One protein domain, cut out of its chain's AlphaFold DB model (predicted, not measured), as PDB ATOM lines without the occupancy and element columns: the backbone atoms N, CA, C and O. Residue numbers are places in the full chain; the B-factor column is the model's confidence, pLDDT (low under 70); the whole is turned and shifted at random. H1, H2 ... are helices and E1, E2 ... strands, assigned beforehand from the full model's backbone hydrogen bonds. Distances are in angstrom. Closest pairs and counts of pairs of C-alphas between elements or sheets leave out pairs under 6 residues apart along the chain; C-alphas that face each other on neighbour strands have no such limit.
ATOM      1  N   ASP A 239     -74.264 -33.204  52.447       85.31
ATOM      2  CA  ASP A 239     -74.510 -31.814  52.856       85.31
ATOM      3  C   ASP A 239     -73.480 -31.332  53.900       85.31
ATOM      4  O   ASP A 239     -73.104 -30.162  53.896       85.31
ATOM      5  N   ALA A 240     -72.992 -32.223  54.778       83.69
ATOM      6  CA  ALA A 240     -71.953 -31.892  55.761       83.69
ATOM      7  C   ALA A 240     -70.574 -31.763  55.099       83.69
ATOM      8  O   ALA A 240     -69.832 -30.826  55.392       83.69
ATOM      9  N   TYR A 241     -70.268 -32.645  54.142       87.62
ATOM     10  CA  TYR A 241     -69.056 -32.561  53.329       87.62
ATOM     11  C   TYR A 241     -69.006 -31.264  52.502       87.62
ATOM     12  O   TYR A 241     -67.985 -30.581  52.487       87.62
ATOM     13  N   ASP A 242     -70.110 -30.885  51.845       89.00
ATOM     14  CA  ASP A 242     -70.196 -29.652  51.044       89.00
ATOM     15  C   ASP A 242     -70.076 -28.384  51.914       89.00
ATOM     16  O   ASP A 242     -69.414 -27.416  51.525       89.00
ATOM     17  N   LEU A 243     -70.634 -28.411  53.133       87.94
ATOM     18  CA  LEU A 243     -70.491 -27.339  54.123       87.94
ATOM     19  C   LEU A 243     -69.044 -27.199  54.625       87.94
ATOM     20  O   LEU A 243     -68.517 -26.081  54.650       87.94
ATOM     21  N   ALA A 244     -68.388 -28.315  54.963       88.56
ATOM     22  CA  ALA A 244     -66.977 -28.341  55.348       88.56
ATOM     23  C   ALA A 244     -66.091 -27.815  54.214       88.56
ATOM     24  O   ALA A 244     -65.314 -26.879  54.409       88.56
ATOM     25  N   GLN A 245     -66.270 -28.345  53.001       92.00
ATOM     26  CA  GLN A 245     -65.508 -27.952  51.818       92.00
ATOM     27  C   GLN A 245     -65.681 -26.458  51.494       92.00
ATOM     28  O   GLN A 245     -64.714 -25.781  51.141       92.00
ATOM     29  N   THR A 246     -66.899 -25.923  51.618       90.19
ATOM     30  CA  THR A 246     -67.182 -24.498  51.389       90.19
ATOM     31  C   THR A 246     -66.519 -23.614  52.444       90.19
ATOM     32  O   THR A 246     -65.900 -22.609  52.094       90.19
ATOM     33  N   SER A 247     -66.590 -24.005  53.718       88.31
ATOM     34  CA  SER A 247     -65.967 -23.268  54.827       88.31
ATOM     35  C   SER A 247     -64.437 -23.277  54.724       88.31
ATOM     36  O   SER A 247     -63.791 -22.241  54.885       88.31
ATOM     37  N   LEU A 248     -63.853 -24.424  54.364       92.81
ATOM     38  CA  LEU A 248     -62.416 -24.568  54.144       92.81
ATOM     39  C   LEU A 248     -61.911 -23.734  52.971       92.81
ATOM     40  O   LEU A 248     -60.863 -23.111  53.100       92.81
ATOM     41  N   LYS A 249     -62.650 -23.647  51.859       94.19
ATOM     42  CA  LYS A 249     -62.263 -22.797  50.718       94.19
ATOM     43  C   LYS A 249     -62.108 -21.325  51.101       94.19
ATOM     44  O   LYS A 249     -61.187 -20.677  50.612       94.19
ATOM     45  N   GLU A 250     -62.967 -20.803  51.976       91.88
ATOM     46  CA  GLU A 250     -62.850 -19.423  52.462       91.88
ATOM     47  C   GLU A 250     -61.696 -19.269  53.464       91.88
ATOM     48  O   GLU A 250     -60.903 -18.336  53.350       91.88
ATOM     49  N   ASN A 251     -61.519 -20.218  54.390       93.88
ATOM     50  CA  ASN A 251     -60.379 -20.195  55.313       93.88
ATOM     51  C   ASN A 251     -59.034 -20.276  54.564       93.88
ATOM     52  O   ASN A 251     -58.110 -19.533  54.883       93.88
ATOM     53  N   VAL A 252     -58.935 -21.122  53.534       97.00
ATOM     54  CA  VAL A 252     -57.753 -21.252  52.663       97.00
ATOM     55  C   VAL A 252     -57.523 -19.976  51.854       97.00
ATOM     56  O   VAL A 252     -56.375 -19.566  51.684       97.00
ATOM     57  N   ARG A 253     -58.591 -19.296  51.403       97.12
ATOM     58  CA  ARG A 253     -58.480 -17.985  50.744       97.12
ATOM     59  C   ARG A 253     -57.838 -16.965  51.668       97.12
ATOM     60  O   ARG A 253     -56.922 -16.266  51.241       97.12
ATOM     61  N   ASN A 254     -58.294 -16.904  52.915       96.38
ATOM     62  CA  ASN A 254     -57.756 -15.990  53.913       96.38
ATOM     63  C   ASN A 254     -56.297 -16.339  54.245       96.38
ATOM     64  O   ASN A 254     -55.450 -15.463  54.147       96.38
ATOM     65  N   ALA A 255     -55.971 -17.612  54.484       97.50
ATOM     66  CA  ALA A 255     -54.596 -18.048  54.754       97.50
ATOM     67  C   ALA A 255     -53.623 -17.778  53.583       97.50
ATOM     68  O   ALA A 255     -52.503 -17.332  53.811       97.50
ATOM     69  N   THR A 256     -54.061 -17.977  52.331       98.31
ATOM     70  CA  THR A 256     -53.293 -17.596  51.124       98.31
ATOM     71  C   THR A 256     -53.063 -16.085  51.078       98.31
ATOM     72  O   THR A 256     -51.954 -15.626  50.836       98.31
ATOM     73  N   THR A 257     -54.121 -15.306  51.325       98.19
ATOM     74  CA  THR A 257     -54.082 -13.834  51.313       98.19
ATOM     75  C   THR A 257     -53.126 -13.314  52.390       98.19
ATOM     76  O   THR A 257     -52.298 -12.460  52.107       98.19
ATOM     77  N   GLU A 258     -53.180 -13.876  53.600       97.94
ATOM     78  CA  GLU A 258     -52.282 -13.538  54.709       97.94
ATOM     79  C   GLU A 258     -50.815 -13.880  54.408       97.94
ATOM     80  O   GLU A 258     -49.941 -13.086  54.737       97.94
ATOM     81  N   GLU A 259     -50.520 -15.022  53.779       97.75
ATOM     82  CA  GLU A 259     -49.145 -15.384  53.400       97.75
ATOM     83  C   GLU A 259     -48.596 -14.495  52.267       97.75
ATOM     84  O   GLU A 259     -47.440 -14.079  52.315       97.75
ATOM     85  N   LEU A 260     -49.420 -14.122  51.286       97.62
ATOM     86  CA  LEU A 260     -49.013 -13.182  50.234       97.62
ATOM     87  C   LEU A 260     -48.863 -11.745  50.764       97.62
ATOM     88  O   LEU A 260     -47.954 -11.025  50.353       97.62
ATOM     89  N   ASP A 261     -49.690 -11.335  51.729       98.00
ATOM     90  CA  ASP A 261     -49.525 -10.057  52.426       98.00
ATOM     91  C   ASP A 261     -48.247 -10.044  53.299       98.00
ATOM     92  O   ASP A 261     -47.613  -8.992  53.410       98.00
ATOM     93  N   ARG A 262     -47.808 -11.190  53.860       97.38
ATOM     94  CA  ARG A 262     -46.484 -11.335  54.515       97.38
ATOM     95  C   ARG A 262     -45.328 -11.106  53.537       97.38
ATOM     96  O   ARG A 262     -44.369 -10.417  53.886       97.38
ATOM     97  N   ALA A 263     -45.434 -11.630  52.313       96.31
ATOM     98  CA  ALA A 263     -44.444 -11.397  51.263       96.31
ATOM     99  C   ALA A 263     -44.348  -9.902  50.904       96.31
ATOM    100  O   ALA A 263     -43.269  -9.320  50.997       96.31
ATOM    101  N   ILE A 264     -45.480  -9.250  50.607       97.00
ATOM    102  CA  ILE A 264     -45.543  -7.805  50.296       97.00
ATOM    103  C   ILE A 264     -45.029  -6.941  51.461       97.00
ATOM    104  O   ILE A 264     -44.412  -5.897  51.241       97.00
ATOM    105  N   ALA A 265     -45.260  -7.364  52.708       97.25
ATOM    106  CA  ALA A 265     -44.754  -6.681  53.899       97.25
ATOM    107  C   ALA A 265     -43.224  -6.775  54.077       97.25
ATOM    108  O   ALA A 265     -42.682  -6.094  54.950       97.25
ATOM    109  N   GLY A 266     -42.527  -7.579  53.265       96.12
ATOM    110  CA  GLY A 266     -41.076  -7.728  53.321       96.12
ATOM    111  C   GLY A 266     -40.596  -8.588  54.491       96.12
ATOM    112  O   GLY A 266     -39.588  -8.254  55.114       96.12
ATOM    113  N   GLU A 267     -41.310  -9.673  54.816       97.44
ATOM    114  CA  GLU A 267     -40.802 -10.665  55.772       97.44
ATOM    115  C   GLU A 267     -39.490 -11.317  55.293       97.44
ATOM    116  O   GLU A 267     -39.250 -11.500  54.098       97.44
ATOM    117  N   GLU A 268     -38.630 -11.671  56.250       96.19
ATOM    118  CA  GLU A 268     -37.216 -12.003  56.017       96.19
ATOM    119  C   GLU A 268     -37.019 -13.200  55.068       96.19
ATOM    120  O   GLU A 268     -36.165 -13.135  54.186       96.19
ATOM    121  N   ASP A 269     -37.874 -14.228  55.153       95.75
ATOM    122  CA  ASP A 269     -37.851 -15.406  54.265       95.75
ATOM    123  C   ASP A 269     -38.044 -15.059  52.775       95.75
ATOM    124  O   ASP A 269     -37.508 -15.749  51.901       95.75
ATOM    125  N   TYR A 270     -38.824 -14.009  52.492       96.38
ATOM    126  CA  TYR A 270     -39.134 -13.521  51.144       96.38
ATOM    127  C   TYR A 270     -38.056 -12.564  50.646       96.38
ATOM    128  O   TYR A 270     -37.575 -12.692  49.517       96.38
ATOM    129  N   VAL A 271     -37.634 -11.640  51.517       97.44
ATOM    130  CA  VAL A 271     -36.540 -10.700  51.248       97.44
ATOM    131  C   VAL A 271     -35.263 -11.462  50.900       97.44
ATOM    132  O   VAL A 271     -34.642 -11.143  49.893       97.44
ATOM    133  N   ALA A 272     -34.909 -12.500  51.662       96.31
ATOM    134  CA  ALA A 272     -33.698 -13.282  51.432       96.31
ATOM    135  C   ALA A 272     -33.688 -13.982  50.060       96.31
ATOM    136  O   ALA A 272     -32.665 -13.966  49.376       96.31
ATOM    137  N   ARG A 273     -34.826 -14.531  49.613       95.25
ATOM    138  CA  ARG A 273     -34.957 -15.196  48.300       95.25
ATOM    139  C   ARG A 273     -34.851 -14.212  47.136       95.25
ATOM    140  O   ARG A 273     -34.072 -14.440  46.216       95.25
ATOM    141  N   MET A 274     -35.568 -13.087  47.195       95.56
ATOM    142  CA  MET A 274     -35.476 -12.054  46.154       95.56
ATOM    143  C   MET A 274     -34.107 -11.348  46.141       95.56
ATOM    144  O   MET A 274     -33.586 -11.039  45.071       95.56
ATOM    145  N   ALA A 275     -33.486 -11.141  47.306       97.44
ATOM    146  CA  ALA A 275     -32.135 -10.591  47.407       97.44
ATOM    147  C   ALA A 275     -31.087 -11.555  46.837       97.44
ATOM    148  O   ALA A 275     -30.154 -11.121  46.161       97.44
ATOM    149  N   PHE A 276     -31.252 -12.861  47.074       97.06
ATOM    150  CA  PHE A 276     -30.402 -13.892  46.488       97.06
ATOM    151  C   PHE A 276     -30.507 -13.903  44.960       97.06
ATOM    152  O   PHE A 276     -29.471 -13.930  44.311       97.06
ATOM    153  N   ALA A 277     -31.709 -13.797  44.380       95.75
ATOM    154  CA  ALA A 277     -31.892 -13.751  42.923       95.75
ATOM    155  C   ALA A 277     -31.080 -12.625  42.249       95.75
ATOM    156  O   ALA A 277     -30.367 -12.878  41.277       95.75
ATOM    157  N   PHE A 278     -31.122 -11.407  42.807       97.50
ATOM    158  CA  PHE A 278     -30.272 -10.294  42.363       97.50
ATOM    159  C   PHE A 278     -28.783 -10.605  42.542       97.50
ATOM    160  O   PHE A 278     -27.973 -10.404  41.635       97.50
ATOM    161  N   SER A 279     -28.418 -11.078  43.736       97.56
ATOM    162  CA  SER A 279     -27.019 -11.240  44.137       97.56
ATOM    163  C   SER A 279     -26.317 -12.337  43.349       97.56
ATOM    164  O   SER A 279     -25.171 -12.149  42.955       97.56
ATOM    165  N   ASP A 280     -27.002 -13.449  43.083       96.56
ATOM    166  CA  ASP A 280     -26.523 -14.560  42.263       96.56
ATOM    167  C   ASP A 280     -26.312 -14.117  40.810       96.56
ATOM    168  O   ASP A 280     -25.212 -14.260  40.278       96.56
ATOM    169  N   ALA A 281     -27.311 -13.472  40.197       95.75
ATOM    170  CA  ALA A 281     -27.211 -12.960  38.829       95.75
ATOM    171  C   ALA A 281     -26.041 -11.975  38.654       95.75
ATOM    172  O   ALA A 281     -25.208 -12.146  37.758       95.75
ATOM    173  N   PHE A 282     -25.924 -11.000  39.561       96.25
ATOM    174  CA  PHE A 282     -24.824 -10.038  39.567       96.25
ATOM    175  C   PHE A 282     -23.463 -10.717  39.795       96.25
ATOM    176  O   PHE A 282     -22.504 -10.457  39.063       96.25
ATOM    177  N   SER A 283     -23.365 -11.627  40.770       94.94
ATOM    178  CA  SER A 283     -22.106 -12.305  41.121       94.94
ATOM    179  C   SER A 283     -21.639 -13.280  40.040       94.94
ATOM    180  O   SER A 283     -20.438 -13.396  39.808       94.94
ATOM    181  N   ILE A 284     -22.556 -13.961  39.345       93.94
ATOM    182  CA  ILE A 284     -22.233 -14.859  38.226       93.94
ATOM    183  C   ILE A 284     -21.640 -14.076  37.050       93.94
ATOM    184  O   ILE A 284     -20.665 -14.534  36.448       93.94
ATOM    185  N   SER A 285     -22.192 -12.901  36.730       92.38
ATOM    186  CA  SER A 285     -21.707 -12.075  35.618       92.38
ATOM    187  C   SER A 285     -20.419 -11.311  35.943       92.38
ATOM    188  O   SER A 285     -19.559 -11.175  35.074       92.38
ATOM    189  N   THR A 286     -20.257 -10.826  37.179       91.31
ATOM    190  CA  THR A 286     -19.120  -9.963  37.565       91.31
ATOM    191  C   THR A 286     -17.976 -10.694  38.277       91.31
ATOM    192  O   THR A 286     -16.822 -10.267  38.201       91.31
ATOM    193  N   GLY A 287     -18.275 -11.781  38.996       91.50
ATOM    194  CA  GLY A 287     -17.376 -12.382  39.984       91.50
ATOM    195  C   GLY A 287     -17.206 -11.557  41.271       91.50
ATOM    196  O   GLY A 287     -16.225 -11.775  41.983       91.50
ATOM    197  N   ILE A 288     -18.106 -10.602  41.540       91.31
ATOM    198  CA  ILE A 288     -18.058  -9.631  42.644       91.31
ATOM    199  C   ILE A 288     -19.357  -9.726  43.453       91.31
ATOM    200  O   ILE A 288     -20.436  -9.792  42.868       91.31
ATOM    201  N   ASP A 289     -19.278  -9.693  44.785       93.00
ATOM    202  CA  ASP A 289     -20.481  -9.635  45.627       93.00
ATOM    203  C   ASP A 289     -21.091  -8.212  45.592       93.00
ATOM    204  O   ASP A 289     -20.344  -7.232  45.696       93.00
ATOM    205  N   PRO A 290     -22.426  -8.041  45.481       94.75
ATOM    206  CA  PRO A 290     -23.058  -6.718  45.422       94.75
ATOM    207  C   PRO A 290     -22.653  -5.761  46.555       94.75
ATOM    208  O   PRO A 290     -22.527  -4.552  46.339       94.75
ATOM    209  N   SER A 291     -22.391  -6.282  47.757       94.56
ATOM    210  CA  SER A 291     -21.990  -5.463  48.903       94.56
ATOM    211  C   SER A 291     -20.583  -4.867  48.755       94.56
ATOM    212  O   SER A 291     -20.325  -3.785  49.286       94.56
ATOM    213  N   GLU A 292     -19.693  -5.488  47.970       91.75
ATOM    214  CA  GLU A 292     -18.344  -4.969  47.678       91.75
ATOM    215  C   GLU A 292     -18.372  -3.731  46.763       91.75
ATOM    216  O   GLU A 292     -17.432  -2.927  46.767       91.75
ATOM    217  N   VAL A 293     -19.466  -3.540  46.016       91.81
ATOM    218  CA  VAL A 293     -19.734  -2.338  45.204       91.81
ATOM    219  C   VAL A 293     -20.751  -1.387  45.847       91.81
ATOM    220  O   VAL A 293     -21.076  -0.357  45.262       91.81
ATOM    221  N   GLY A 294     -21.200  -1.676  47.074       92.31
ATOM    222  CA  GLY A 294     -22.098  -0.817  47.852       92.31
ATOM    223  C   GLY A 294     -23.595  -1.021  47.591       92.31
ATOM    224  O   GLY A 294     -24.392  -0.172  47.990       92.31
ATOM    225  N   ILE A 295     -23.995  -2.123  46.950       95.75
ATOM    226  CA  ILE A 295     -25.404  -2.469  46.725       95.75
ATOM    227  C   ILE A 295     -25.927  -3.323  47.892       95.75
ATOM    228  O   ILE A 295     -25.402  -4.400  48.170       95.75
ATOM    229  N   ASP A 296     -27.006  -2.875  48.542       97.06
ATOM    230  CA  ASP A 296     -27.765  -3.687  49.505       97.06
ATOM    231  C   ASP A 296     -28.911  -4.422  48.792       97.06
ATOM    232  O   ASP A 296     -30.011  -3.892  48.616       97.06
ATOM    233  N   ALA A 297     -28.657  -5.671  48.397       97.50
ATOM    234  CA  ALA A 297     -29.647  -6.513  47.728       97.50
ATOM    235  C   ALA A 297     -30.893  -6.807  48.591       97.50
ATOM    236  O   ALA A 297     -31.975  -7.013  48.043       97.50
ATOM    237  N   ASN A 298     -30.787  -6.782  49.928       97.88
ATOM    238  CA  ASN A 298     -31.950  -6.963  50.805       97.88
ATOM    239  C   ASN A 298     -32.862  -5.737  50.771       97.88
ATOM    240  O   ASN A 298     -34.080  -5.865  50.864       97.88
ATOM    241  N   GLU A 299     -32.286  -4.546  50.635       97.25
ATOM    242  CA  GLU A 299     -33.065  -3.320  50.503       97.25
ATOM    243  C   GLU A 299     -33.745  -3.218  49.130       97.25
ATOM    244  O   GLU A 299     -34.929  -2.883  49.067       97.25
ATOM    245  N   LEU A 300     -33.069  -3.632  48.050       96.88
ATOM    246  CA  LEU A 300     -33.706  -3.797  46.734       96.88
ATOM    247  C   LEU A 300     -34.865  -4.803  46.788       96.88
ATOM    248  O   LEU A 300     -35.949  -4.518  46.282       96.88
ATOM    249  N   ALA A 301     -34.670  -5.946  47.454       97.31
ATOM    250  CA  ALA A 301     -35.699  -6.967  47.639       97.31
ATOM    251  C   ALA A 301     -36.926  -6.452  48.405       97.31
ATOM    252  O   ALA A 301     -38.052  -6.669  47.961       97.31
ATOM    253  N   ARG A 302     -36.742  -5.700  49.500       97.75
ATOM    254  CA  ARG A 302     -37.865  -5.044  50.200       97.75
ATOM    255  C   ARG A 302     -38.618  -4.094  49.275       97.75
ATOM    256  O   ARG A 302     -39.843  -4.144  49.216       97.75
ATOM    257  N   GLN A 303     -37.904  -3.253  48.531       95.94
ATOM    258  CA  GLN A 303     -38.520  -2.295  47.612       95.94
ATOM    259  C   GLN A 303     -39.276  -2.994  46.468       95.94
ATOM    260  O   GLN A 303     -40.395  -2.586  46.150       95.94
ATOM    261  N   ALA A 304     -38.737  -4.083  45.910       95.38
ATOM    262  CA  ALA A 304     -39.419  -4.914  44.918       95.38
ATOM    263  C   ALA A 304     -40.689  -5.574  45.481       95.38
ATOM    264  O   ALA A 304     -41.745  -5.498  44.854       95.38
ATOM    265  N   LEU A 305     -40.632  -6.135  46.696       95.75
ATOM    266  CA  LEU A 305     -41.789  -6.745  47.360       95.75
ATOM    267  C   LEU A 305     -42.924  -5.738  47.614       95.75
ATOM    268  O   LEU A 305     -44.089  -6.091  47.446       95.75
ATOM    269  N   THR A 306     -42.635  -4.458  47.888       94.94
ATOM    270  CA  THR A 306     -43.708  -3.438  47.986       94.94
ATOM    271  C   THR A 306     -44.437  -3.156  46.666       94.94
ATOM    272  O   THR A 306     -45.537  -2.598  46.682       94.94
ATOM    273  N   LYS A 307     -43.843  -3.532  45.523       93.31
ATOM    274  CA  LYS A 307     -44.441  -3.438  44.181       93.31
ATOM    275  C   LYS A 307     -45.179  -4.724  43.782       93.31
ATOM    276  O   LYS A 307     -45.922  -4.701  42.801       93.31
ATOM    277  N   MET A 308     -45.008  -5.816  44.533       94.19
ATOM    278  CA  MET A 308     -45.669  -7.091  44.272       94.19
ATOM    279  C   MET A 308     -47.192  -6.964  44.422       94.19
ATOM    280  O   MET A 308     -47.704  -6.339  45.352       94.19
ATOM    281  N   THR A 309     -47.941  -7.590  43.514       95.56
ATOM    282  CA  THR A 309     -49.398  -7.753  43.641       95.56
ATOM    283  C   THR A 309     -49.815  -9.184  43.309       95.56
ATOM    284  O   THR A 309     -49.029  -9.946  42.755       95.56
ATOM    285  N   TYR A 310     -51.043  -9.572  43.657       97.00
ATOM    286  CA  TYR A 310     -51.540 -10.926  43.410       97.00
ATOM    287  C   TYR A 310     -53.038 -10.976  43.082       97.00
ATOM    288  O   TYR A 310     -53.806 -10.049  43.359       97.00
ATOM    289  N   ASN A 311     -53.468 -12.107  42.520       96.94
ATOM    290  CA  ASN A 311     -54.864 -12.429  42.243       96.94
ATOM    291  C   ASN A 311     -55.157 -13.908  42.558       96.94
ATOM    292  O   ASN A 311     -54.765 -14.793  41.800       96.94
ATOM    293  N   VAL A 312     -55.878 -14.176  43.654       97.12
ATOM    294  CA  VAL A 312     -56.264 -15.543  44.054       97.12
ATOM    295  C   VAL A 312     -57.445 -16.037  43.220       97.12
ATOM    296  O   VAL A 312     -58.604 -15.713  43.507       97.12
ATOM    297  N   GLU A 313     -57.146 -16.839  42.200       96.00
ATOM    298  CA  GLU A 313     -58.097 -17.312  41.198       96.00
ATOM    299  C   GLU A 313     -59.032 -18.389  41.763       96.00
ATOM    300  O   GLU A 313     -60.239 -18.165  41.903       96.00
ATOM    301  N   SER A 314     -58.492 -19.563  42.101       96.00
ATOM    302  CA  SER A 314     -59.298 -20.754  42.376       96.00
ATOM    303  C   SER A 314     -58.792 -21.539  43.580       96.00
ATOM    304  O   SER A 314     -57.604 -21.557  43.880       96.00
ATOM    305  N   ILE A 315     -59.721 -22.158  44.312       97.25
ATOM    306  CA  ILE A 315     -59.409 -22.919  45.523       97.25
ATOM    307  C   ILE A 315     -60.170 -24.233  45.485       97.25
ATOM    308  O   ILE A 315     -61.400 -24.268  45.348       97.25
ATOM    309  N   TYR A 316     -59.419 -25.313  45.638       94.38
ATOM    310  CA  TYR A 316     -59.917 -26.672  45.710       94.38
ATOM    311  C   TYR A 316     -59.689 -27.206  47.117       94.38
ATOM    312  O   TYR A 316     -58.702 -26.879  47.768       94.38
ATOM    313  N   ALA A 317     -60.630 -28.021  47.572       94.12
ATOM    314  CA  ALA A 317     -60.542 -28.775  48.808       94.12
ATOM    315  C   ALA A 317     -61.074 -30.168  48.472       94.12
ATOM    316  O   ALA A 317     -62.265 -30.333  48.193       94.12
ATOM    317  N   TYR A 318     -60.164 -31.129  48.381       90.00
ATOM    318  CA  TYR A 318     -60.454 -32.551  48.260       90.00
ATOM    319  C   TYR A 318     -60.249 -33.175  49.637       90.00
ATOM    320  O   TYR A 318     -59.438 -32.693  50.418       90.00
ATOM    321  N   GLY A 319     -60.993 -34.218  49.962       88.31
ATOM    322  CA  GLY A 319     -60.870 -34.839  51.267       88.31
ATOM    323  C   GLY A 319     -61.685 -36.103  51.382       88.31
ATOM    324  O   GLY A 319     -62.656 -36.293  50.641       88.31
ATOM    325  N   ASP A 320     -61.289 -36.914  52.348       87.69
ATOM    326  CA  ASP A 320     -61.854 -38.214  52.656       87.69
ATOM    327  C   ASP A 320     -62.491 -38.190  54.050       87.69
ATOM    328  O   ASP A 320     -62.096 -37.423  54.937       87.69
ATOM    329  N   ALA A 321     -63.516 -39.017  54.242       87.25
ATOM    330  CA  ALA A 321     -64.148 -39.169  55.544       87.25
ATOM    331  C   ALA A 321     -63.295 -40.049  56.461       87.25
ATOM    332  O   ALA A 321     -62.715 -41.049  56.037       87.25
ATOM    333  N   THR A 322     -63.247 -39.673  57.732       86.44
ATOM    334  CA  THR A 322     -62.476 -40.334  58.784       86.44
ATOM    335  C   THR A 322     -63.403 -40.744  59.928       86.44
ATOM    336  O   THR A 322     -64.591 -40.419  59.936       86.44
ATOM    337  N   ALA A 323     -62.870 -41.443  60.934       84.44
ATOM    338  CA  ALA A 323     -63.642 -41.812  62.122       84.44
ATOM    339  C   ALA A 323     -64.200 -40.599  62.901       84.44
ATOM    340  O   ALA A 323     -65.238 -40.728  63.549       84.44
ATOM    341  N   ASP A 324     -63.532 -39.444  62.812       82.81
ATOM    342  CA  ASP A 324     -63.831 -38.231  63.585       82.81
ATOM    343  C   ASP A 324     -64.436 -37.092  62.732       82.81
ATOM    344  O   ASP A 324     -64.684 -35.998  63.242       82.81
ATOM    345  N   GLY A 325     -64.691 -37.333  61.437       89.69
ATOM    346  CA  GLY A 325     -65.250 -36.349  60.506       89.69
ATOM    347  C   GLY A 325     -64.620 -36.439  59.118       89.69
ATOM    348  O   GLY A 325     -64.847 -37.404  58.389       89.69
ATOM    349  N   PHE A 326     -63.842 -35.426  58.743       91.12
ATOM    350  CA  PHE A 326     -63.228 -35.289  57.423       91.12
ATOM    351  C   PHE A 326     -61.781 -34.792  57.518       91.12
ATOM    352  O   PHE A 326     -61.483 -33.880  58.295       91.12
ATOM    353  N   ALA A 327     -60.902 -35.328  56.673       94.12
ATOM    354  CA  ALA A 327     -59.559 -34.801  56.439       94.12
ATOM    355  C   ALA A 327     -59.469 -34.266  55.006       94.12
ATOM    356  O   ALA A 327     -59.892 -34.943  54.070       94.12
ATOM    357  N   PHE A 328     -58.939 -33.055  54.835       94.56
ATOM    358  CA  PHE A 328     -58.888 -32.352  53.556       94.56
ATOM    359  C   PHE A 328     -57.463 -31.953  53.162       94.56
ATOM    360  O   PHE A 328     -56.746 -31.306  53.927       94.56
ATOM    361  N   GLU A 329     -57.119 -32.238  51.909       95.62
ATOM    362  CA  GLU A 329     -56.049 -31.581  51.168       95.62
ATOM    363  C   GLU A 329     -56.648 -30.434  50.347       95.62
ATOM    364  O   GLU A 329     -57.549 -30.611  49.518       95.62
ATOM    365  N   CYS A 330     -56.148 -29.228  50.574       96.38
ATOM    366  CA  CYS A 330     -56.580 -28.030  49.875       96.38
ATOM    367  C   CYS A 330     -55.456 -27.486  48.989       96.38
ATOM    368  O   CYS A 330     -54.269 -27.616  49.286       96.38
ATOM    369  N   SER A 331     -55.830 -26.847  47.887       96.12
ATOM    370  CA  SER A 331     -54.897 -26.161  46.992       96.12
ATOM    371  C   SER A 331     -55.491 -24.833  46.557       96.12
ATOM    372  O   SER A 331     -56.619 -24.782  46.062       96.12
ATOM    373  N   SER A 332     -54.727 -23.768  46.768       98.12
ATOM    374  CA  SER A 332     -55.050 -22.404  46.362       98.12
ATOM    375  C   SER A 332     -54.177 -22.046  45.170       98.12
ATOM    376  O   SER A 332     -52.962 -22.166  45.273       98.12
ATOM    377  N   TYR A 333     -54.786 -21.646  44.058       96.88
ATOM    378  CA  TYR A 333     -54.110 -21.253  42.823       96.88
ATOM    379  C   TYR A 333     -54.285 -19.758  42.593       96.88
ATOM    380  O   TYR A 333     -55.395 -19.219  42.722       96.88
ATOM    381  N   PHE A 334     -53.193 -19.088  42.256       97.62
ATOM    382  CA  PHE A 334     -53.146 -17.638  42.169       97.62
ATOM    383  C   PHE A 334     -52.079 -17.168  41.187       97.62
ATOM    384  O   PHE A 334     -51.168 -17.901  40.821       97.62
ATOM    385  N   TYR A 335     -52.223 -15.917  40.768       96.12
ATOM    386  CA  TYR A 335     -51.199 -15.203  40.020       96.12
ATOM    387  C   TYR A 335     -50.474 -14.243  40.951       96.12
ATOM    388  O   TYR A 335     -51.138 -13.553  41.734       96.12
ATOM    389  N   THR A 336     -49.155 -14.156  40.827       95.69
ATOM    390  CA  THR A 336     -48.347 -13.068  41.383       95.69
ATOM    391  C   THR A 336     -47.815 -12.195  40.250       95.69
ATOM    392  O   THR A 336     -47.704 -12.618  39.099       95.69
ATOM    393  N   TYR A 337     -47.535 -10.941  40.587       93.88
ATOM    394  CA  TYR A 337     -46.952  -9.943  39.704       93.88
ATOM    395  C   TYR A 337     -45.835  -9.257  40.481       93.88
ATOM    396  O   TYR A 337     -46.139  -8.453  41.363       93.88
ATOM    397  N   ALA A 338     -44.576  -9.586  40.198       92.12
ATOM    398  CA  ALA A 338     -43.411  -9.098  40.941       92.12
ATOM    399  C   ALA A 338     -42.332  -8.543  39.991       92.12
ATOM    400  O   ALA A 338     -42.217  -9.036  38.868       92.12
ATOM    401  N   PRO A 339     -41.548  -7.522  40.389       92.56
ATOM    402  CA  PRO A 339     -40.382  -7.093  39.615       92.56
ATOM    403  C   PRO A 339     -39.322  -8.198  39.570       92.56
ATOM    404  O   PRO A 339     -38.984  -8.759  40.617       92.56
ATOM    405  N   ASP A 340     -38.764  -8.470  38.391       92.25
ATOM    406  CA  ASP A 340     -37.681  -9.445  38.254       92.25
ATOM    407  C   ASP A 340     -36.343  -8.840  38.709       92.25
ATOM    408  O   ASP A 340     -35.722  -8.016  38.032       92.25
ATOM    409  N   LEU A 341     -35.907  -9.230  39.907       95.31
ATOM    410  CA  LEU A 341     -34.626  -8.801  40.459       95.31
ATOM    411  C   LEU A 341     -33.428  -9.597  39.929       95.31
ATOM    412  O   LEU A 341     -32.300  -9.128  40.077       95.31
ATOM    413  N   ARG A 342     -33.642 -10.762  39.306       94.81
ATOM    414  CA  ARG A 342     -32.573 -11.521  38.654       94.81
ATOM    415  C   ARG A 342     -32.115 -10.783  37.400       94.81
ATOM    416  O   ARG A 342     -30.918 -10.551  37.238       94.81
ATOM    417  N   ASP A 343     -33.063 -10.355  36.569       94.12
ATOM    418  CA  ASP A 343     -32.775  -9.573  35.363       94.12
ATOM    419  C   ASP A 343     -32.115  -8.229  35.717       94.12
ATOM    420  O   ASP A 343     -31.085  -7.886  35.138       94.12
ATOM    421  N   LEU A 344     -32.576  -7.541  36.774       96.06
ATOM    422  CA  LEU A 344     -31.892  -6.346  37.298       96.06
ATOM    423  C   LEU A 344     -30.440  -6.624  37.731       96.06
ATOM    424  O   LEU A 344     -29.576  -5.761  37.583       96.06
ATOM    425  N   GLY A 345     -30.161  -7.811  38.279       96.75
ATOM    426  CA  GLY A 345     -28.809  -8.237  38.642       96.75
ATOM    427  C   GLY A 345     -27.895  -8.402  37.425       96.75
ATOM    428  O   GLY A 345     -26.723  -8.021  37.487       96.75
ATOM    429  N   TYR A 346     -28.430  -8.895  36.304       95.44
ATOM    430  CA  TYR A 346     -27.712  -8.948  35.029       95.44
ATOM    431  C   TYR A 346     -27.510  -7.557  34.417       95.44
ATOM    432  O   TYR A 346     -26.377  -7.215  34.079       95.44
ATOM    433  N   ASP A 347     -28.550  -6.720  34.366       96.38
ATOM    434  CA  ASP A 347     -28.457  -5.348  33.850       96.38
ATOM    435  C   ASP A 347     -27.437  -4.504  34.642       96.38
ATOM    436  O   ASP A 347     -26.648  -3.753  34.067       96.38
ATOM    437  N   ALA A 348     -27.399  -4.659  35.970       96.62
ATOM    438  CA  ALA A 348     -26.422  -3.998  36.838       96.62
ATOM    439  C   ALA A 348     -24.982  -4.487  36.601       96.62
ATOM    440  O   ALA A 348     -24.037  -3.697  36.684       96.62
ATOM    441  N   ALA A 349     -24.801  -5.774  36.298       94.88
ATOM    442  CA  ALA A 349     -23.499  -6.339  35.961       94.88
ATOM    443  C   ALA A 349     -22.986  -5.827  34.605       94.88
ATOM    444  O   ALA A 349     -21.819  -5.436  34.500       94.88
ATOM    445  N   ASP A 350     -23.855  -5.770  33.594       94.62
ATOM    446  CA  ASP A 350     -23.524  -5.229  32.274       94.62
ATOM    447  C   ASP A 350     -23.228  -3.720  32.351       94.62
ATOM    448  O   ASP A 350     -22.212  -3.272  31.811       94.62
ATOM    449  N   TYR A 351     -24.005  -2.945  33.124       95.19
ATOM    450  CA  TYR A 351     -23.722  -1.525  33.384       95.19
ATOM    451  C   TYR A 351     -22.334  -1.315  34.006       95.19
ATOM    452  O   TYR A 351     -21.556  -0.471  33.555       95.19
ATOM    453  N   LEU A 352     -21.983  -2.117  35.019       93.00
ATOM    454  CA  LEU A 352     -20.664  -2.070  35.654       93.00
ATOM    455  C   LEU A 352     -19.534  -2.471  34.690       93.00
ATOM    456  O   LEU A 352     -18.416  -1.952  34.782       93.00
ATOM    457  N   SER A 353     -19.813  -3.380  33.753       90.19
ATOM    458  CA  SER A 353     -18.877  -3.775  32.699       90.19
ATOM    459  C   SER A 353     -18.564  -2.600  31.777       90.19
ATOM    460  O   SER A 353     -17.394  -2.269  31.587       90.19
ATOM    461  N   ASP A 354     -19.589  -1.907  31.280       90.62
ATOM    462  CA  ASP A 354     -19.421  -0.739  30.411       90.62
ATOM    463  C   ASP A 354     -18.708   0.414  31.137       90.62
ATOM    464  O   ASP A 354     -17.741   0.976  30.608       90.62
ATOM    465  N   LEU A 355     -19.105   0.703  32.381       88.38
ATOM    466  CA  LEU A 355     -18.497   1.728  33.238       88.38
ATOM    467  C   LEU A 355     -16.990   1.482  33.447       88.38
ATOM    468  O   LEU A 355     -16.172   2.392  33.317       88.38
ATOM    469  N   THR A 356     -16.602   0.223  33.672       85.00
ATOM    470  CA  THR A 356     -15.194  -0.188  33.822       85.00
ATOM    471  C   THR A 356     -14.484  -0.498  32.499       85.00
ATOM    472  O   THR A 356     -13.345  -0.964  32.517       85.00
ATOM    473  N   SER A 357     -15.111  -0.266  31.337       82.50
ATOM    474  CA  SER A 357     -14.581  -0.663  30.017       82.50
ATOM    475  C   SER A 357     -14.166  -2.149  29.937       82.50
ATOM    476  O   SER A 357     -13.192  -2.507  29.266       82.50
ATOM    477  N   GLY A 358     -14.873  -3.016  30.665       72.94
ATOM    478  CA  GLY A 358     -14.617  -4.449  30.798       72.94
ATOM    479  C   GLY A 358     -13.457  -4.825  31.730       72.94
ATOM    480  O   GLY A 358     -13.152  -6.011  31.862       72.94
ATOM    481  N   SER A 359     -12.784  -3.871  32.388       67.69
ATOM    482  CA  SER A 359     -11.744  -4.172  33.382       67.69
ATOM    483  C   SER A 359     -12.313  -4.270  34.798       67.69
ATOM    484  O   SER A 359     -11.947  -3.493  35.679       67.69
ATOM    485  N   MET A 360     -13.181  -5.259  35.037       67.00
ATOM    486  CA  MET A 360     -13.695  -5.548  36.379       67.00
ATOM    487  C   MET A 360     -12.587  -6.021  37.322       67.00
ATOM    488  O   MET A 360     -12.116  -7.161  37.275       67.00
ATOM    489  N   ARG A 361     -12.190  -5.123  38.223       67.44
ATOM    490  CA  ARG A 361     -11.413  -5.413  39.426       67.44
ATOM    491  C   ARG A 361     -11.927  -4.531  40.552       67.44
ATOM    492  O   ARG A 361     -11.886  -3.312  40.447       67.44
ATOM    493  N   ILE A 362     -12.334  -5.150  41.658       62.41
ATOM    494  CA  ILE A 362     -12.944  -4.480  42.825       62.41
ATOM    495  C   ILE A 362     -12.096  -3.301  43.342       62.41
ATOM    496  O   ILE A 362     -12.632  -2.280  43.767       62.41
ATOM    497  N   GLY A 363     -10.765  -3.427  43.286       63.81
ATOM    498  CA  GLY A 363      -9.828  -2.389  43.731       63.81
ATOM    499  C   GLY A 363      -9.628  -1.211  42.769       63.81
ATOM    500  O   GLY A 363      -9.018  -0.227  43.180       63.81
ATOM    501  N   ASP A 364     -10.120  -1.308  41.531       74.00
ATOM    502  CA  ASP A 364      -9.991  -0.271  40.499       74.00
ATOM    503  C   ASP A 364     -11.267   0.604  40.389       74.00
ATOM    504  O   ASP A 364     -11.235   1.637  39.725       74.00
ATOM    505  N   LEU A 365     -12.360   0.237  41.080       84.00
ATOM    506  CA  LEU A 365     -13.603   1.018  41.156       84.00
ATOM    507  C   LEU A 365     -13.450   2.257  42.047       84.00
ATOM    508  O   LEU A 365     -13.112   2.154  43.233       84.00
ATOM    509  N   SER A 366     -13.753   3.425  41.486       87.62
ATOM    510  CA  SER A 366     -13.836   4.679  42.227       87.62
ATOM    511  C   SER A 366     -15.161   4.803  42.989       87.62
ATOM    512  O   SER A 366     -16.112   4.051  42.778       87.62
ATOM    513  N   GLU A 367     -15.230   5.771  43.903       89.12
ATOM    514  CA  GLU A 367     -16.473   6.059  44.627       89.12
ATOM    515  C   GLU A 367     -17.540   6.681  43.710       89.12
ATOM    516  O   GLU A 367     -18.729   6.435  43.901       89.12
ATOM    517  N   ASP A 368     -17.112   7.420  42.679       90.25
ATOM    518  CA  ASP A 368     -18.006   7.952  41.649       90.25
ATOM    519  C   ASP A 368     -18.641   6.795  40.853       90.25
ATOM    520  O   ASP A 368     -19.856   6.793  40.665       90.25
ATOM    521  N   ASP A 369     -17.867   5.755  40.502       91.19
ATOM    522  CA  ASP A 369     -18.376   4.568  39.790       91.19
ATOM    523  C   ASP A 369     -19.425   3.802  40.618       91.19
ATOM    524  O   ASP A 369     -20.472   3.407  40.103       91.19
ATOM    525  N   ARG A 370     -19.178   3.613  41.925       91.38
ATOM    526  CA  ARG A 370     -20.145   2.975  42.840       91.38
ATOM    527  C   ARG A 370     -21.417   3.804  42.994       91.38
ATOM    528  O   ARG A 370     -22.516   3.253  42.999       91.38
ATOM    529  N   SER A 371     -21.272   5.123  43.107       92.75
ATOM    530  CA  SER A 371     -22.394   6.064  43.175       92.75
ATOM    531  C   SER A 371     -23.229   6.029  41.890       92.75
ATOM    532  O   SER A 371     -24.459   6.054  41.955       92.75
ATOM    533  N   GLU A 372     -22.586   5.922  40.726       94.69
ATOM    534  CA  GLU A 372     -23.269   5.822  39.436       94.69
ATOM    535  C   GLU A 372     -23.999   4.481  39.270       94.69
ATOM    536  O   GLU A 372     -25.181   4.477  38.928       94.69
ATOM    537  N   LEU A 373     -23.360   3.357  39.615       95.19
ATOM    538  CA  LEU A 373     -24.002   2.038  39.634       95.19
ATOM    539  C   LEU A 373     -25.202   1.997  40.597       95.19
ATOM    540  O   LEU A 373     -26.269   1.507  40.238       95.19
ATOM    541  N   SER A 374     -25.063   2.546  41.808       94.50
ATOM    542  CA  SER A 374     -26.157   2.610  42.786       94.50
ATOM    543  C   SER A 374     -27.340   3.442  42.265       94.50
ATOM    544  O   SER A 374     -28.496   3.035  42.401       94.50
ATOM    545  N   ALA A 375     -27.061   4.571  41.602       94.81
ATOM    546  CA  ALA A 375     -28.080   5.400  40.966       94.81
ATOM    547  C   ALA A 375     -28.762   4.700  39.776       94.81
ATOM    548  O   ALA A 375     -29.977   4.830  39.619       94.81
ATOM    549  N   PHE A 376     -28.013   3.937  38.971       96.94
ATOM    550  CA  PHE A 376     -28.553   3.096  37.900       96.94
ATOM    551  C   PHE A 376     -29.512   2.034  38.455       96.94
ATOM    552  O   PHE A 376     -30.671   1.989  38.052       96.94
ATOM    553  N   VAL A 377     -29.076   1.247  39.443       97.19
ATOM    554  CA  VAL A 377     -29.885   0.167  40.036       97.19
ATOM    555  C   VAL A 377     -31.184   0.701  40.646       97.19
ATOM    556  O   VAL A 377     -32.251   0.130  40.421       97.19
ATOM    557  N   ALA A 378     -31.131   1.830  41.363       94.12
ATOM    558  CA  ALA A 378     -32.331   2.479  41.895       94.12
ATOM    559  C   ALA A 378     -33.268   3.000  40.783       94.12
ATOM    560  O   ALA A 378     -34.487   2.885  40.897       94.12
ATOM    561  N   SER A 379     -32.705   3.545  39.696       94.94
ATOM    562  CA  SER A 379     -33.448   4.005  38.513       94.94
ATOM    563  C   SER A 379     -34.168   2.862  37.796       94.94
ATOM    564  O   SER A 379     -35.342   3.007  37.451       94.94
ATOM    565  N   GLU A 380     -33.496   1.733  37.564       96.06
ATOM    566  CA  GLU A 380     -34.092   0.608  36.836       96.06
ATOM    567  C   GLU A 380     -35.084  -0.178  37.698       96.06
ATOM    568  O   GLU A 380     -36.136  -0.565  37.190       96.06
ATOM    569  N   LEU A 381     -34.868  -0.295  39.015       94.00
ATOM    570  CA  LEU A 381     -35.858  -0.880  39.930       94.00
ATOM    571  C   LEU A 381     -37.218  -0.153  39.881       94.00
ATOM    572  O   LEU A 381     -38.264  -0.770  40.085       94.00
ATOM    573  N   ASP A 382     -37.237   1.153  39.609       89.94
ATOM    574  CA  ASP A 382     -38.466   1.940  39.418       89.94
ATOM    575  C   ASP A 382     -39.094   1.814  38.018       89.94
ATOM    576  O   ASP A 382     -40.230   2.254  37.823       89.94
ATOM    577  N   LYS A 383     -38.399   1.187  37.063       91.56
ATOM    578  CA  LYS A 383     -38.875   0.947  35.690       91.56
ATOM    579  C   LYS A 383     -39.201  -0.510  35.383       91.56
ATOM    580  O   LYS A 383     -39.929  -0.732  34.419       91.56
ATOM    581  N   LEU A 384     -38.678  -1.464  36.161       90.00
ATOM    582  CA  LEU A 384     -38.953  -2.893  36.001       90.00
ATOM    583  C   LEU A 384     -40.456  -3.148  35.859       90.00
ATOM    584  O   LEU A 384     -41.253  -2.806  36.739       90.00
ATOM    585  N   GLU A 385     -40.828  -3.780  34.751       87.19
ATOM    586  CA  GLU A 385     -42.161  -4.343  34.595       87.19
ATOM    587  C   GLU A 385     -42.312  -5.549  35.535       87.19
ATOM    588  O   GLU A 385     -41.346  -6.238  35.864       87.19
ATOM    589  N   THR A 386     -43.532  -5.798  36.010       89.69
ATOM    590  CA  THR A 386     -43.811  -6.964  36.852       89.69
ATOM    591  C   THR A 386     -44.046  -8.198  35.990       89.69
ATOM    592  O   THR A 386     -44.990  -8.205  35.192       89.69
ATOM    593  N   THR A 387     -43.266  -9.253  36.205       90.19
ATOM    594  CA  THR A 387     -43.469 -10.566  35.583       90.19
ATOM    595  C   THR A 387     -44.680 -11.260  36.214       90.19
ATOM    596  O   THR A 387     -44.877 -11.191  37.427       90.19
ATOM    597  N   GLU A 388     -45.525 -11.891  35.390       93.00
ATOM    598  CA  GLU A 388     -46.655 -12.717  35.843       93.00
ATOM    599  C   GLU A 388     -46.179 -14.150  36.104       93.00
ATOM    600  O   GLU A 388     -45.719 -14.821  35.177       93.00
ATOM    601  N   HIS A 389     -46.362 -14.643  37.329       91.88
ATOM    602  CA  HIS A 389     -46.136 -16.046  37.685       91.88
ATOM    603  C   HIS A 389     -47.469 -16.687  38.090       91.88
ATOM    604  O   HIS A 389     -48.312 -16.050  38.726       91.88
ATOM    605  N   TYR A 390     -47.686 -17.944  37.690       93.81
ATOM    606  CA  TYR A 390     -48.867 -18.723  38.072       93.81
ATOM    607  C   TYR A 390     -48.466 -19.810  39.063       93.81
ATOM    608  O   TYR A 390     -47.744 -20.749  38.729       93.81
ATOM    609  N   GLU A 391     -48.969 -19.675  40.280       94.31
ATOM    610  CA  GLU A 391     -48.438 -20.325  41.466       94.31
ATOM    611  C   GLU A 391     -49.538 -21.058  42.240       94.31
ATOM    612  O   GLU A 391     -50.740 -20.931  41.963       94.31
ATOM    613  N   TYR A 392     -49.128 -21.862  43.222       94.88
ATOM    614  CA  TYR A 392     -50.070 -22.512  44.119       94.88
ATOM    615  C   TYR A 392     -49.503 -22.730  45.524       94.88
ATOM    616  O   TYR A 392     -48.308 -22.906  45.728       94.88
ATOM    617  N   MET A 393     -50.408 -22.789  46.497       97.69
ATOM    618  CA  MET A 393     -50.129 -23.154  47.885       97.69
ATOM    619  C   MET A 393     -50.952 -24.387  48.264       97.69
ATOM    620  O   MET A 393     -52.146 -24.462  47.953       97.69
ATOM    621  N   LYS A 394     -50.326 -25.344  48.955       96.69
ATOM    622  CA  LYS A 394     -50.977 -26.550  49.491       96.69
ATOM    623  C   LYS A 394     -51.245 -26.399  50.980       96.69
ATOM    624  O   LYS A 394     -50.360 -25.992  51.725       96.69
ATOM    625  N   PHE A 395     -52.442 -26.787  51.407       97.50
ATOM    626  CA  PHE A 395     -52.832 -26.752  52.811       97.50
ATOM    627  C   PHE A 395     -53.450 -28.078  53.246       97.50
ATOM    628  O   PHE A 395     -54.166 -28.710  52.469       97.50
ATOM    629  N   THR A 396     -53.253 -28.456  54.503       96.94
ATOM    630  CA  THR A 396     -53.989 -29.543  55.160       96.94
ATOM    631  C   THR A 396     -55.007 -28.968  56.143       96.94
ATOM    632  O   THR A 396     -54.796 -27.908  56.735       96.94
ATOM    633  N   ALA A 397     -56.153 -29.628  56.299       95.69
ATOM    634  CA  ALA A 397     -57.180 -29.223  57.253       95.69
ATOM    635  C   ALA A 397     -58.057 -30.405  57.678       95.69
ATOM    636  O   ALA A 397     -58.133 -31.421  56.985       95.69
ATOM    637  N   THR A 398     -58.776 -30.257  58.787       94.38
ATOM    638  CA  THR A 398     -59.775 -31.234  59.244       94.38
ATOM    639  C   THR A 398     -61.099 -30.557  59.572       94.38
ATOM    640  O   THR A 398     -61.137 -29.379  59.932       94.38
ATOM    641  N   ALA A 399     -62.193 -31.308  59.472       91.75
ATOM    642  CA  ALA A 399     -63.521 -30.887  59.904       91.75
ATOM    643  C   ALA A 399     -64.233 -32.011  60.672       91.75
ATOM    644  O   ALA A 399     -63.910 -33.182  60.483       91.75
ATOM    645  N   ASP A 400     -65.184 -31.663  61.538       89.56
ATOM    646  CA  ASP A 400     -66.048 -32.626  62.232       89.56
ATOM    647  C   ASP A 400     -67.185 -33.147  61.330       89.56
ATOM    648  O   ASP A 400     -67.385 -32.690  60.201       89.56
ATOM    649  N   ALA A 401     -67.935 -34.134  61.827       83.44
ATOM    650  CA  ALA A 401     -69.064 -34.736  61.115       83.44
ATOM    651  C   ALA A 401     -70.232 -33.754  60.872       83.44
ATOM    652  O   ALA A 401     -71.044 -33.964  59.968       83.44
ATOM    653  N   GLU A 402     -70.311 -32.672  61.649       84.81
ATOM    654  CA  GLU A 402     -71.238 -31.553  61.474       84.81
ATOM    655  C   GLU A 402     -70.789 -30.558  60.383       84.81
ATOM    656  O   GLU A 402     -71.577 -29.702  59.969       84.81
ATOM    657  N   GLY A 403     -69.561 -30.694  59.872       78.38
ATOM    658  CA  GLY A 403     -68.982 -29.869  58.813       78.38
ATOM    659  C   GLY A 403     -68.263 -28.606  59.306       78.38
ATOM    660  O   GLY A 403     -67.979 -27.706  58.512       78.38
ATOM    661  N   THR A 404     -67.967 -28.516  60.603       86.12
ATOM    662  CA  THR A 404     -67.196 -27.429  61.222       86.12
ATOM    663  C   THR A 404     -65.704 -27.705  61.086       86.12
ATOM    664  O   THR A 404     -65.249 -28.803  61.382       86.12
ATOM    665  N   VAL A 405     -64.910 -26.708  60.692       87.69
ATOM    666  CA  VAL A 405     -63.442 -26.834  60.638       87.69
ATOM    667  C   VAL A 405     -62.875 -27.017  62.051       87.69
ATOM    668  O   VAL A 405     -63.129 -26.190  62.927       87.69
ATOM    669  N   THR A 406     -62.107 -28.089  62.260       89.56
ATOM    670  CA  THR A 406     -61.522 -28.481  63.555       89.56
ATOM    671  C   THR A 406     -60.020 -28.218  63.651       89.56
ATOM    672  O   THR A 406     -59.545 -27.912  64.743       89.56
ATOM    673  N   SER A 407     -59.284 -28.283  62.535       91.62
ATOM    674  CA  SER A 407     -57.879 -27.853  62.432       91.62
ATOM    675  C   SER A 407     -57.574 -27.288  61.047       91.62
ATOM    676  O   SER A 407     -58.241 -27.620  60.063       91.62
ATOM    677  N   GLY A 408     -56.537 -26.456  60.978       88.62
ATOM    678  CA  GLY A 408     -56.088 -25.800  59.755       88.62
ATOM    679  C   GLY A 408     -57.005 -24.679  59.239       88.62
ATOM    680  O   GLY A 408     -57.925 -24.236  59.935       88.62
ATOM    681  N   PRO A 409     -56.753 -24.183  58.014       93.06
ATOM    682  CA  PRO A 409     -55.774 -24.697  57.053       93.06
ATOM    683  C   PRO A 409     -54.317 -24.429  57.461       93.06
ATOM    684  O   PRO A 409     -53.936 -23.297  57.743       93.06
ATOM    685  N   GLU A 410     -53.503 -25.479  57.463       96.62
ATOM    686  CA  GLU A 410     -52.062 -25.440  57.728       96.62
ATOM    687  C   GLU A 410     -51.306 -25.471  56.395       96.62
ATOM    688  O   GLU A 410     -51.466 -26.409  55.619       96.62
ATOM    689  N   LEU A 411     -50.520 -24.429  56.104       96.69
ATOM    690  CA  LEU A 411     -49.717 -24.315  54.881       96.69
ATOM    691  C   LEU A 411     -48.432 -25.142  54.993       96.69
ATOM    692  O   LEU A 411     -47.693 -24.998  55.969       96.69
ATOM    693  N   ASP A 412     -48.090 -25.896  53.947       94.31
ATOM    694  CA  ASP A 412     -46.711 -26.359  53.743       94.31
ATOM    695  C   ASP A 412     -45.830 -25.173  53.306       94.31
ATOM    696  O   ASP A 412     -45.571 -24.943  52.121       94.31
ATOM    697  N   ARG A 413     -45.436 -24.349  54.290       93.31
ATOM    698  CA  ARG A 413     -44.708 -23.092  54.051       93.31
ATOM    699  C   ARG A 413     -43.299 -23.347  53.514       93.31
ATOM    700  O   ARG A 413     -42.777 -22.486  52.820       93.31
ATOM    701  N   GLY A 414     -42.717 -24.520  53.786       93.19
ATOM    702  CA  GLY A 414     -41.438 -24.938  53.209       93.19
ATOM    703  C   GLY A 414     -41.559 -25.156  51.704       93.19
ATOM    704  O   GLY A 414     -40.923 -24.443  50.935       93.19
ATOM    705  N   ALA A 415     -42.457 -26.051  51.278       92.38
ATOM    706  CA  ALA A 415     -42.663 -26.329  49.855       92.38
ATOM    707  C   ALA A 415     -43.099 -25.086  49.055       92.38
ATOM    708  O   ALA A 415     -42.686 -24.917  47.908       92.38
ATOM    709  N   TRP A 416     -43.902 -24.204  49.659       94.44
ATOM    710  CA  TRP A 416     -44.260 -22.908  49.074       94.44
ATOM    711  C   TRP A 416     -43.037 -21.995  48.881       94.44
ATOM    712  O   TRP A 416     -42.817 -21.481  47.786       94.44
ATOM    713  N   LEU A 417     -42.218 -21.811  49.919       93.69
ATOM    714  CA  LEU A 417     -41.036 -20.951  49.852       93.69
ATOM    715  C   LEU A 417     -39.959 -21.491  48.893       93.69
ATOM    716  O   LEU A 417     -39.235 -20.702  48.286       93.69
ATOM    717  N   ASP A 418     -39.854 -22.809  48.734       90.50
ATOM    718  CA  ASP A 418     -38.949 -23.440  47.764       90.50
ATOM    719  C   ASP A 418     -39.459 -23.276  46.323       90.50
ATOM    720  O   ASP A 418     -38.669 -23.002  45.418       90.50
ATOM    721  N   GLN A 419     -40.778 -23.366  46.102       90.38
ATOM    722  CA  GLN A 419     -41.380 -23.032  44.810       90.38
ATOM    723  C   GLN A 419     -41.105 -21.567  44.440       90.38
ATOM    724  O   GLN A 419     -40.580 -21.309  43.359       90.38
ATOM    725  N   LEU A 420     -41.383 -20.628  45.352       90.69
ATOM    726  CA  LEU A 420     -41.141 -19.205  45.115       90.69
ATOM    727  C   LEU A 420     -39.671 -18.920  44.782       90.69
ATOM    728  O   LEU A 420     -39.394 -18.105  43.907       90.69
ATOM    729  N   ALA A 421     -38.725 -19.590  45.452       90.12
ATOM    730  CA  ALA A 421     -37.305 -19.464  45.134       90.12
ATOM    731  C   ALA A 421     -37.009 -19.886  43.683       90.12
ATOM    732  O   ALA A 421     -36.259 -19.201  42.995       90.12
ATOM    733  N   GLY A 422     -37.638 -20.956  43.188       87.44
ATOM    734  CA  GLY A 422     -37.567 -21.335  41.776       87.44
ATOM    735  C   GLY A 422     -38.171 -20.285  40.837       87.44
ATOM    736  O   GLY A 422     -37.544 -19.938  39.838       87.44
ATOM    737  N   ASP A 423     -39.345 -19.749  41.176       85.81
ATOM    738  CA  ASP A 423     -40.082 -18.796  40.336       85.81
ATOM    739  C   ASP A 423     -39.375 -17.428  40.219       85.81
ATOM    740  O   ASP A 423     -39.334 -16.869  39.125       85.81
ATOM    741  N   VAL A 424     -38.718 -16.931  41.282       86.06
ATOM    742  CA  VAL A 424     -37.853 -15.725  41.223       86.06
ATOM    743  C   VAL A 424     -36.419 -16.018  40.746       86.06
ATOM    744  O   VAL A 424     -35.547 -15.154  40.800       86.06
ATOM    745  N   GLY A 425     -36.132 -17.249  40.311       80.81
ATOM    746  CA  GLY A 425     -34.820 -17.656  39.804       80.81
ATOM    747  C   GLY A 425     -33.721 -17.840  40.862       80.81
ATOM    748  O   GLY A 425     -32.564 -18.048  40.502       80.81
TER     749      GLY A 425
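AT A GLANCE: This is residues 239 to 425 of the 431 residues of an uncharacterized protein of Collinsella sp. An7 (UniProt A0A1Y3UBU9). What does the model look like? It is a long rod in two halves: in one, a twisted antiparallel sheet, ordered E1 E2 E3 E4, curls round the long helix H1, and in the other H2 packs on H4 and on H5, which makes a hairpin with H6. H7 packs on both halves, on E3 and on H2. What is it built of? The printed part has 187 residues, with seven named helices and four named strands in the order H1 H2 H3 H4 E1 E2 H5 H6 E3 E4 H7, a mixed class of helices and strands. It is loose, with a radius of gyration of the C-alphas of 21.6 A and spans of 72 by 25 by 20 A.

HOW THE PARTS SIT: How does the sheet stand to H1? E1, residues 309 to 322, E2, 325 to 339, E3, 386 to 399, and E4, 405 to 411, curl round H1, residues 239 to 264, in two layers, the helix on one face of the sheet. The closest C-alphas of H1 and E1 are Gln 245 and Ala 317, 5.9 A apart. Which backbone atoms pair? Within hydrogen-bond range are N 316 and O 331 in the hairpin E1 and E2, N 332 and O 393 between E2 and E3, and N 396 and O 410 in the hairpin E3 and E4, each at 2.9 A. Which helix is the hub? H2, residues 268 to 286, touches H3, 290 to 293, only just, with 3 pairs of C-alphas within 8 A; H4, 297 to 307, at a steep tilt of 59 degrees, opposite ways; H5, 341 to 355; and H7, 413 to 423. The closest C-alphas of H2 and H5 are Phe 282 and Gly 345, 4.5 A, and of H2 and H7 Arg 273 and Ala 421, 5.8 A. H6, residues 367 to 381, makes a helical hairpin with H5, Ala 348 and Val 377 having the closest C-alphas, 6.3 A. Are the helix backbones complete? Every O i to N i+4 pair is within hydrogen-bond range in H1, H5, H6 and H7, against 14 of 15 in H2 and 6 of 7 in H4; H3 is too short for one.

IN THESE COORDINATES: Where does H1 begin? C-alpha 239 is at (-74.510, -31.814, 52.856), and H1 is 37.7 A long. Which strands are long? E1 is 38.2 A and bends by 51 degrees at residue 313; E2 is 43.7 A and E3 38.6 A. Where does H7 end? At C-alpha 423, (-40.082, -18.796, 40.336).

THE WHOLE: How far does it reach? The two C-alphas farthest apart, of Asp 239 and Asp 364, are 72.9 A apart. Is anything missing or unsure? The printed part has no cut, H5 to H6 is the long link, and pLDDT is under 70 at residues 359 to 363.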